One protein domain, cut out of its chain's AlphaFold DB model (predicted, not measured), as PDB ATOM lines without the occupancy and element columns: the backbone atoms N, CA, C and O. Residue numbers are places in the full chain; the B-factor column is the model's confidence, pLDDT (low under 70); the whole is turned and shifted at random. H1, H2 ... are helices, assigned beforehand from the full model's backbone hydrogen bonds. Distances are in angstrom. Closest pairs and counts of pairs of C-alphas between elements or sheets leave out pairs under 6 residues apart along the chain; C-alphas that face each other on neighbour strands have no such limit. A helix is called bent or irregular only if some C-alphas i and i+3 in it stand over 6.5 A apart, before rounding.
ATOM      1  N   ASN A  13      68.542   3.136  25.249       81.62
ATOM      2  CA  ASN A  13      68.591   1.759  25.739       81.62
ATOM      3  C   ASN A  13      67.727   1.568  26.991       81.62
ATOM      4  O   ASN A  13      67.014   0.571  27.079       81.62
ATOM      5  N   SER A  14      67.702   2.541  27.907       83.50
ATOM      6  CA  SER A  14      66.787   2.518  29.054       83.50
ATOM      7  C   SER A  14      65.319   2.524  28.619       83.50
ATOM      8  O   SER A  14      64.540   1.725  29.131       83.50
ATOM      9  N   THR A  15      64.930   3.343  27.635       83.56
ATOM     10  CA  THR A  15      63.555   3.357  27.107       83.56
ATOM     11  C   THR A  15      63.172   2.016  26.492       83.56
ATOM     12  O   THR A  15      62.096   1.504  26.779       83.56
ATOM     13  N   ARG A  16      64.057   1.402  25.696       84.00
ATOM     14  CA  ARG A  16      63.817   0.070  25.116       84.00
ATOM     15  C   ARG A  16      63.653  -1.007  26.189       84.00
ATOM     16  O   ARG A  16      62.768  -1.843  26.062       84.00
ATOM     17  N   LEU A  17      64.458  -0.963  27.250       86.12
ATOM     18  CA  LEU A  17      64.374  -1.913  28.361       86.12
ATOM     19  C   LEU A  17      63.058  -1.761  29.139       86.12
ATOM     20  O   LEU A  17      62.410  -2.757  29.445       86.12
ATOM     21  N   VAL A  18      62.611  -0.524  29.371       85.75
ATOM     22  CA  VAL A  18      61.295  -0.251  29.972       85.75
ATOM     23  C   VAL A  18      60.167  -0.782  29.079       85.75
ATOM     24  O   VAL A  18      59.290  -1.483  29.577       85.75
ATOM     25  N   VAL A  19      60.209  -0.528  27.765       87.69
ATOM     26  CA  VAL A  19      59.211  -1.057  26.812       87.69
ATOM     27  C   VAL A  19      59.204  -2.591  26.795       87.69
ATOM     28  O   VAL A  19      58.125  -3.176  26.772       87.69
ATOM     29  N   LEU A  20      60.370  -3.252  26.866       87.75
ATOM     30  CA  LEU A  20      60.463  -4.720  26.944       87.75
ATOM     31  C   LEU A  20      59.793  -5.267  28.208       87.75
ATOM     32  O   LEU A  20      58.997  -6.197  28.117       87.75
ATOM     33  N   ILE A  21      60.090  -4.688  29.375       88.44
ATOM     34  CA  ILE A  21      59.526  -5.140  30.658       88.44
ATOM     35  C   ILE A  21      58.004  -4.966  30.666       88.44
ATOM     36  O   ILE A  21      57.280  -5.907  30.988       88.44
ATOM     37  N   PHE A  22      57.505  -3.791  30.269       85.31
ATOM     38  CA  PHE A  22      56.063  -3.550  30.173       85.31
ATOM     39  C   PHE A  22      55.395  -4.454  29.130       85.31
ATOM     40  O   PHE A  22      54.297  -4.950  29.374       85.31
ATOM     41  N   GLY A  23      56.060  -4.713  28.002       86.94
ATOM     42  CA  GLY A  23      55.585  -5.633  26.972       86.94
ATOM     43  C   GLY A  23      55.459  -7.074  27.466       86.94
ATOM     44  O   GLY A  23      54.439  -7.709  27.212       86.94
ATOM     45  N   LEU A  24      56.444  -7.573  28.219       88.62
ATOM     46  CA  LEU A  24      56.408  -8.908  28.828       88.62
ATOM     47  C   LEU A  24      55.278  -9.036  29.857       88.62
ATOM     48  O   LEU A  24      54.552 -10.028  29.850       88.62
ATOM     49  N   LEU A  25      55.085  -8.019  30.701       87.06
ATOM     50  CA  LEU A  25      53.978  -7.990  31.662       87.06
ATOM     51  C   LEU A  25      52.612  -7.971  30.961       87.06
ATOM     52  O   LEU A  25      51.716  -8.724  31.337       87.06
ATOM     53  N   ALA A  26      52.459  -7.158  29.913       85.12
ATOM     54  CA  ALA A  26      51.235  -7.117  29.118       85.12
ATOM     55  C   ALA A  26      50.981  -8.448  28.390       85.12
ATOM     56  O   ALA A  26      49.839  -8.890  28.302       85.12
ATOM     57  N   PHE A  27      52.027  -9.127  27.918       87.25
ATOM     58  CA  PHE A  27      51.896 -10.429  27.263       87.25
ATOM     59  C   PHE A  27      51.350 -11.497  28.215       87.25
ATOM     60  O   PHE A  27      50.471 -12.261  27.829       87.25
ATOM     61  N   ILE A  28      51.801 -11.510  29.474       87.94
ATOM     62  CA  ILE A  28      51.259 -12.412  30.503       87.94
ATOM     63  C   ILE A  28      49.761 -12.151  30.718       87.94
ATOM     64  O   ILE A  28      48.994 -13.101  30.839       87.94
ATOM     65  N   ALA A  29      49.336 -10.884  30.712       83.75
ATOM     66  CA  ALA A  29      47.935 -10.506  30.912       83.75
ATOM     67  C   ALA A  29      47.017 -10.834  29.717       83.75
ATOM     68  O   ALA A  29      45.835 -11.096  29.916       83.75
ATOM     69  N   PHE A  30      47.538 -10.821  28.485       84.94
ATOM     70  CA  PHE A  30      46.754 -11.041  27.258       84.94
ATOM     71  C   PHE A  30      46.976 -12.411  26.600       84.94
ATOM     72  O   PHE A  30      46.426 -12.649  25.525       84.94
ATOM     73  N   LYS A  31      47.734 -13.315  27.235       83.44
ATOM     74  CA  LYS A  31      48.149 -14.616  26.680       83.44
ATOM     75  C   LYS A  31      46.993 -15.443  26.103       83.44
ATOM     76  O   LYS A  31      47.167 -16.080  25.067       83.44
ATOM     77  N   ASP A  32      45.827 -15.399  26.742       86.38
ATOM     78  CA  ASP A  32      44.666 -16.214  26.365       86.38
ATOM     79  C   ASP A  32      43.825 -15.593  25.231       86.38
ATOM     80  O   ASP A  32      42.908 -16.226  24.709       86.38
ATOM     81  N   SER A  33      44.135 -14.361  24.807       90.50
ATOM     82  CA  SER A  33      43.436 -13.656  23.730       90.50
ATOM     83  C   SER A  33      44.323 -13.496  22.497       90.50
ATOM     84  O   SER A  33      45.270 -12.708  22.484       90.50
ATOM     85  N   THR A  34      43.972 -14.174  21.401       85.31
ATOM     86  CA  THR A  34      44.695 -14.069  20.120       85.31
ATOM     87  C   THR A  34      44.716 -12.632  19.585       85.31
ATOM     88  O   THR A  34      45.763 -12.139  19.168       85.31
ATOM     89  N   ASN A  35      43.585 -11.922  19.669       88.00
ATOM     90  CA  ASN A  35      43.481 -10.527  19.229       88.00
ATOM     91  C   ASN A  35      44.313  -9.581  20.113       88.00
ATOM     92  O   ASN A  35      44.949  -8.659  19.601       88.00
ATOM     93  N   GLY A  36      44.350  -9.832  21.429       85.00
ATOM     94  CA  GLY A  36      45.165  -9.066  22.376       85.00
ATOM     95  C   GLY A  36      46.665  -9.210  22.109       85.00
ATOM     96  O   GLY A  36      47.379  -8.211  22.044       85.00
ATOM     97  N   CYS A  37      47.131 -10.437  21.863       85.25
ATOM     98  CA  CYS A  37      48.525 -10.718  21.513       85.25
ATOM     99  C   CYS A  37      48.955 -10.057  20.193       85.25
ATOM    100  O   CYS A  37      50.044  -9.484  20.122       85.25
ATOM    101  N   LEU A  38      48.099 -10.086  19.162       87.06
ATOM    102  CA  LEU A  38      48.375  -9.433  17.875       87.06
ATOM    103  C   LEU A  38      48.489  -7.910  18.020       87.06
ATOM    104  O   LEU A  38      49.440  -7.307  17.516       87.06
ATOM    105  N   PHE A  39      47.557  -7.289  18.748       89.19
ATOM    106  CA  PHE A  39      47.590  -5.851  19.007       89.19
ATOM    107  C   PHE A  39      48.829  -5.445  19.813       89.19
ATOM    108  O   PHE A  39      49.515  -4.483  19.463       89.19
ATOM    109  N   LEU A  40      49.157  -6.206  20.862       87.25
ATOM    110  CA  LEU A  40      50.333  -5.963  21.692       87.25
ATOM    111  C   LEU A  40      51.633  -6.066  20.881       87.25
ATOM    112  O   LEU A  40      52.498  -5.199  21.004       87.25
ATOM    113  N   GLY A  41      51.757  -7.080  20.018       85.94
ATOM    114  CA  GLY A  41      52.910  -7.243  19.131       85.94
ATOM    115  C   GLY A  41      53.089  -6.059  18.178       85.94
ATOM    116  O   GLY A  41      54.193  -5.520  18.063       85.94
ATOM    117  N   ALA A  42      52.001  -5.592  17.556       87.06
ATOM    118  CA  ALA A  42      52.023  -4.417  16.686       87.06
ATOM    119  C   ALA A  42      52.399  -3.130  17.447       87.06
ATOM    120  O   ALA A  42      53.229  -2.347  16.976       87.06
ATOM    121  N   ALA A  43      51.845  -2.925  18.646       84.25
ATOM    122  CA  ALA A  43      52.146  -1.769  19.488       84.25
ATOM    123  C   ALA A  43      53.617  -1.749  19.938       84.25
ATOM    124  O   ALA A  43      54.284  -0.719  19.822       84.25
ATOM    125  N   LEU A  44      54.153  -2.890  20.384       86.94
ATOM    126  CA  LEU A  44      55.561  -3.013  20.764       86.94
ATOM    127  C   LEU A  44      56.483  -2.768  19.566       86.94
ATOM    128  O   LEU A  44      57.445  -2.013  19.698       86.94
ATOM    129  N   ALA A  45      56.171  -3.318  18.388       86.31
ATOM    130  CA  ALA A  45      56.956  -3.083  17.174       86.31
ATOM    131  C   ALA A  45      57.056  -1.584  16.828       86.31
ATOM    132  O   ALA A  45      58.141  -1.092  16.506       86.31
ATOM    133  N   LEU A  46      55.958  -0.830  16.967       84.44
ATOM    134  CA  LEU A  46      55.952   0.625  16.780       84.44
ATOM    135  C   LEU A  46      56.763   1.360  17.863       84.44
ATOM    136  O   LEU A  46      57.539   2.263  17.539       84.44
ATOM    137  N   MET A  47      56.645   0.949  19.130       85.38
ATOM    138  CA  MET A  47      57.395   1.537  20.250       85.38
ATOM    139  C   MET A  47      58.911   1.293  20.147       85.38
ATOM    140  O   MET A  47      59.698   2.201  20.418       85.38
ATOM    141  N   PHE A  48      59.346   0.108  19.700       84.81
ATOM    142  CA  PHE A  48      60.767  -0.191  19.456       84.81
ATOM    143  C   PHE A  48      61.331   0.539  18.240       84.81
ATOM    144  O   PHE A  48      62.506   0.929  18.255       84.81
ATOM    145  N   ARG A  49      60.503   0.740  17.204       85.25
ATOM    146  CA  ARG A  49      60.878   1.467  15.986       85.25
ATOM    147  C   ARG A  49      61.179   2.938  16.271       85.25
ATOM    148  O   ARG A  49      62.092   3.481  15.655       85.25
ATOM    149  N   ASN A  50      60.463   3.571  17.205       83.56
ATOM    150  CA  ASN A  50      60.674   4.980  17.545       83.56
ATOM    151  C   ASN A  50      60.742   5.236  19.069       83.56
ATOM    152  O   ASN A  50      59.798   5.766  19.661       83.56
ATOM    153  N   PRO A  51      61.876   4.908  19.723       81.25
ATOM    154  CA  PRO A  51      62.038   5.068  21.170       81.25
ATOM    155  C   PRO A  51      62.032   6.540  21.608       81.25
ATOM    156  O   PRO A  51      61.706   6.834  22.757       81.25
ATOM    157  N   THR A  52      62.343   7.469  20.699       82.31
ATOM    158  CA  THR A  52      62.282   8.912  20.959       82.31
ATOM    159  C   THR A  52      60.866   9.363  21.286       82.31
ATOM    160  O   THR A  52      60.676  10.088  22.259       82.31
ATOM    161  N   LEU A  53      59.863   8.883  20.543       80.25
ATOM    162  CA  LEU A  53      58.459   9.201  20.820       80.25
ATOM    163  C   LEU A  53      57.997   8.634  22.164       80.25
ATOM    164  O   LEU A  53      57.313   9.325  22.914       80.25
ATOM    165  N   VAL A  54      58.403   7.407  22.497       83.75
ATOM    166  CA  VAL A  54      58.031   6.764  23.769       83.75
ATOM    167  C   VAL A  54      58.651   7.494  24.957       83.75
ATOM    168  O   VAL A  54      57.970   7.754  25.948       83.75
ATOM    169  N   TYR A  55      59.928   7.862  24.855       83.44
ATOM    170  CA  TYR A  55      60.600   8.649  25.885       83.44
ATOM    171  C   TYR A  55      59.964  10.034  26.033       83.44
ATOM    172  O   TYR A  55      59.629  10.435  27.149       83.44
ATOM    173  N   ALA A  56      59.748  10.743  24.919       82.38
ATOM    174  CA  ALA A  56      59.096  12.046  24.922       82.38
ATOM    175  C   ALA A  56      57.728  11.957  25.611       82.38
ATOM    176  O   ALA A  56      57.498  12.676  26.579       82.38
ATOM    177  N   PHE A  57      56.892  10.991  25.222       85.06
ATOM    178  CA  PHE A  57      55.596  10.752  25.852       85.06
ATOM    179  C   PHE A  57      55.725  10.471  27.354       85.06
ATOM    180  O   PHE A  57      55.111  11.159  28.163       85.06
ATOM    181  N   GLY A  58      56.584   9.535  27.768       83.94
ATOM    182  CA  GLY A  58      56.779   9.219  29.188       83.94
ATOM    183  C   GLY A  58      57.195  10.432  30.031       83.94
ATOM    184  O   GLY A  58      56.751  10.580  31.171       83.94
ATOM    185  N   THR A  59      58.003  11.331  29.462       84.56
ATOM    186  CA  THR A  59      58.425  12.566  30.142       84.56
ATOM    187  C   THR A  59      57.357  13.663  30.141       84.56
ATOM    188  O   THR A  59      57.246  14.388  31.132       84.56
ATOM    189  N   THR A  60      56.538  13.784  29.090       89.12
ATOM    190  CA  THR A  60      55.524  14.848  28.990       89.12
ATOM    191  C   THR A  60      54.189  14.473  29.619       89.12
ATOM    192  O   THR A  60      53.505  15.363  30.116       89.12
ATOM    193  N   VAL A  61      53.841  13.185  29.715       90.88
ATOM    194  CA  VAL A  61      52.534  12.708  30.208       90.88
ATOM    195  C   VAL A  61      52.152  13.307  31.558       90.88
ATOM    196  O   VAL A  61      51.018  13.745  31.727       90.88
ATOM    197  N   LYS A  62      53.079  13.398  32.521       89.31
ATOM    198  CA  LYS A  62      52.770  14.007  33.827       89.31
ATOM    199  C   LYS A  62      52.360  15.474  33.683       89.31
ATOM    200  O   LYS A  62      51.364  15.897  34.267       89.31
ATOM    201  N   ARG A  63      53.117  16.244  32.897       90.94
ATOM    202  CA  ARG A  63      52.828  17.655  32.610       90.94
ATOM    203  C   ARG A  63      51.498  17.791  31.874       90.94
ATOM    204  O   ARG A  63      50.700  18.648  32.240       90.94
ATOM    205  N   ASP A  64      51.255  16.934  30.888       92.56
ATOM    206  CA  ASP A  64      50.078  16.999  30.027       92.56
ATOM    207  C   ASP A  64      48.802  16.600  30.799       92.56
ATOM    208  O   ASP A  64      47.779  17.271  30.672       92.56
ATOM    209  N   ILE A  65      48.873  15.615  31.706       95.31
ATOM    210  CA  ILE A  65      47.782  15.280  32.643       95.31
ATOM    211  C   ILE A  65      47.491  16.456  33.582       95.31
ATOM    212  O   ILE A  65      46.330  16.824  33.768       95.31
ATOM    213  N   ILE A  66      48.524  17.076  34.168       94.56
ATOM    214  CA  ILE A  66      48.350  18.244  35.048       94.56
ATOM    215  C   ILE A  66      47.719  19.406  34.274       94.56
ATOM    216  O   ILE A  66      46.815  20.067  34.791       94.56
ATOM    217  N   ALA A  67      48.173  19.654  33.044       94.06
ATOM    218  CA  ALA A  67      47.619  20.678  32.168       94.06
ATOM    219  C   ALA A  67      46.149  20.386  31.838       94.06
ATOM    220  O   ALA A  67      45.307  21.258  32.040       94.06
ATOM    221  N   GLY A  68      45.825  19.153  31.438       96.50
ATOM    222  CA  GLY A  68      44.459  18.720  31.141       96.50
ATOM    223  C   GLY A  68      43.525  18.846  32.345       96.50
ATOM    224  O   GLY A  68      42.437  19.412  32.229       96.50
ATOM    225  N   TYR A  69      43.968  18.422  33.530       96.75
ATOM    226  CA  TYR A  69      43.208  18.589  34.769       96.75
ATOM    227  C   TYR A  69      42.958  20.068  35.102       96.75
ATOM    228  O   TYR A  69      41.827  20.455  35.409       96.75
ATOM    229  N   ARG A  70      43.996  20.916  35.034       96.44
ATOM    230  CA  ARG A  70      43.872  22.360  35.303       96.44
ATOM    231  C   ARG A  70      42.944  23.036  34.296       96.44
ATOM    232  O   ARG A  70      42.102  23.830  34.710       96.44
ATOM    233  N   PHE A  71      43.063  22.684  33.020       96.62
ATOM    234  CA  PHE A  71      42.212  23.175  31.941       96.62
ATOM    235  C   PHE A  71      40.747  22.794  32.166       96.62
ATOM    236  O   PHE A  71      39.884  23.670  32.203       96.62
ATOM    237  N   LEU A  72      40.465  21.512  32.426       97.56
ATOM    238  CA  LEU A  72      39.111  21.037  32.708       97.56
ATOM    239  C   LEU A  72      38.522  21.739  33.936       97.56
ATOM    240  O   LEU A  72      37.408  22.253  33.884       97.56
ATOM    241  N   ARG A  73      39.282  21.822  35.032       97.19
ATOM    242  CA  ARG A  73      38.850  22.501  36.260       97.19
ATOM    243  C   ARG A  73      38.528  23.977  36.016       97.19
ATOM    244  O   ARG A  73      37.533  24.471  36.545       97.19
ATOM    245  N   MET A  74      39.368  24.678  35.255       95.81
ATOM    246  CA  MET A  74      39.172  26.087  34.917       95.81
ATOM    247  C   MET A  74      37.925  26.282  34.053       95.81
ATOM    248  O   MET A  74      37.096  27.123  34.388       95.81
ATOM    249  N   ASN A  75      37.735  25.466  33.015       96.44
ATOM    250  CA  ASN A  75      36.549  25.552  32.162       96.44
ATOM    251  C   ASN A  75      35.269  25.238  32.935       96.44
ATOM    252  O   ASN A  75      34.309  25.996  32.857       96.44
ATOM    253  N   LEU A  76      35.267  24.197  33.773       97.44
ATOM    254  CA  LEU A  76      34.127  23.897  34.644       97.44
ATOM    255  C   LEU A  76      33.821  25.051  35.613       97.44
ATOM    256  O   LEU A  76      32.654  25.320  35.910       97.44
ATOM    257  N   PHE A  77      34.853  25.743  36.106       95.38
ATOM    258  CA  PHE A  77      34.692  26.941  36.925       95.38
ATOM    259  C   PHE A  77      34.069  28.092  36.125       95.38
ATOM    260  O   PHE A  77      33.068  28.642  36.581       95.38
ATOM    261  N   ILE A  78      34.600  28.414  34.940       95.19
ATOM    262  CA  ILE A  78      34.088  29.479  34.060       95.19
ATOM    263  C   ILE A  78      32.630  29.194  33.681       95.19
ATOM    264  O   ILE A  78      31.762  30.006  33.992       95.19
ATOM    265  N   MET A  79      32.326  27.988  33.188       95.88
ATOM    266  CA  MET A  79      30.961  27.555  32.857       95.88
ATOM    267  C   MET A  79      29.996  27.668  34.045       95.88
ATOM    268  O   MET A  79      28.800  27.912  33.885       95.88
ATOM    269  N   ARG A  80      30.471  27.441  35.279       96.44
ATOM    270  CA  ARG A  80      29.646  27.611  36.486       96.44
ATOM    271  C   ARG A  80      29.382  29.086  36.790       96.44
ATOM    272  O   ARG A  80      28.303  29.388  37.293       96.44
ATOM    273  N   MET A  81      30.334  29.977  36.527       95.25
ATOM    274  CA  MET A  81      30.164  31.418  36.741       95.25
ATOM    275  C   MET A  81      29.303  32.062  35.654       95.25
ATOM    276  O   MET A  81      28.414  32.841  35.989       95.25
ATOM    277  N   GLU A  82      29.477  31.661  34.395       93.88
ATOM    278  CA  GLU A  82      28.634  32.078  33.269       93.88
ATOM    279  C   GLU A  82      27.174  31.673  33.481       93.88
ATOM    280  O   GLU A  82      26.280  32.510  33.385       93.88
ATOM    281  N   ARG A  83      26.909  30.427  33.902       95.25
ATOM    282  CA  ARG A  83      25.543  29.990  34.255       95.25
ATOM    283  C   ARG A  83      24.915  30.806  35.383       95.25
ATOM    284  O   ARG A  83      23.698  30.919  35.449       95.25
ATOM    285  N   LYS A  84      25.730  31.368  36.277       94.88
ATOM    286  CA  LYS A  84      25.269  32.262  37.346       94.88
ATOM    287  C   LYS A  84      25.193  33.730  36.923       94.88
ATOM    288  O   LYS A  84      24.797  34.547  37.752       94.88
ATOM    289  N   GLN A  85      25.610  34.066  35.701       93.56
ATOM    290  CA  GLN A  85      25.741  35.439  35.207       93.56
ATOM    291  C   GLN A  85      26.616  36.297  36.140       93.56
ATOM    292  O   GLN A  85      26.313  37.450  36.449       93.56
TER     293      GLN A  85
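Overview. This is residues 13 to 85 of the 230 residues of a protein of Bactrocera latifrons (UniProt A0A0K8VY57). H1 and H2 form a helical hairpin with H3a, the first arm of a long bent helix, across one end; from there residues 59 to 85 stick out as a free arm. The printed part has 73 residues, of which 67 are in three named helices in the order H1, H2, H3, with no named strand; its class is all helix, and it is extended, with a radius of gyration of the C-alphas of 18.8 A and spans of 55 by 30 by 16 A.

Arrangement. H1, residues 13 to 30, and H2, residues 34 to 49, a hairpin, touch at a shallow tilt of 3 degrees, opposite ways; their closest C-alphas, Phe 30 and Gly 36, are 5.5 A apart. H3, residues 51 to 83, one helix by its hydrogen bonds, is bent: C-alphas 59 and 62 are 6.9 A apart. Its arms, H3a, residues 51 to 59, and H3b, residues 62 to 83, stand at a steep tilt of 50 degrees. H1 touches H3a with residues 15 to 16 alone, closest C-alphas Thr 15 and Tyr 55, 6.2 A. H3b is apart from H1 and H2. Every helix O i to N i+4 pair in H1, H2, H3a and H3b is within hydrogen-bond range.

Along the chain. H1 begins at C-alpha 13 (68.591, 1.759, 25.739) and measures 25.4 A, H2 22.8 A, H3a 12.2 A; H3b, 31.6 A, ends at C-alpha 83 (25.543, 29.990, 34.255).

Size, cuts and confidence. The farthest C-alphas, Asp 32 and Gln 85, are 55.7 A apart. The printed part has no cut, both links are tight, and no printed residue is under 70 in pLDDT.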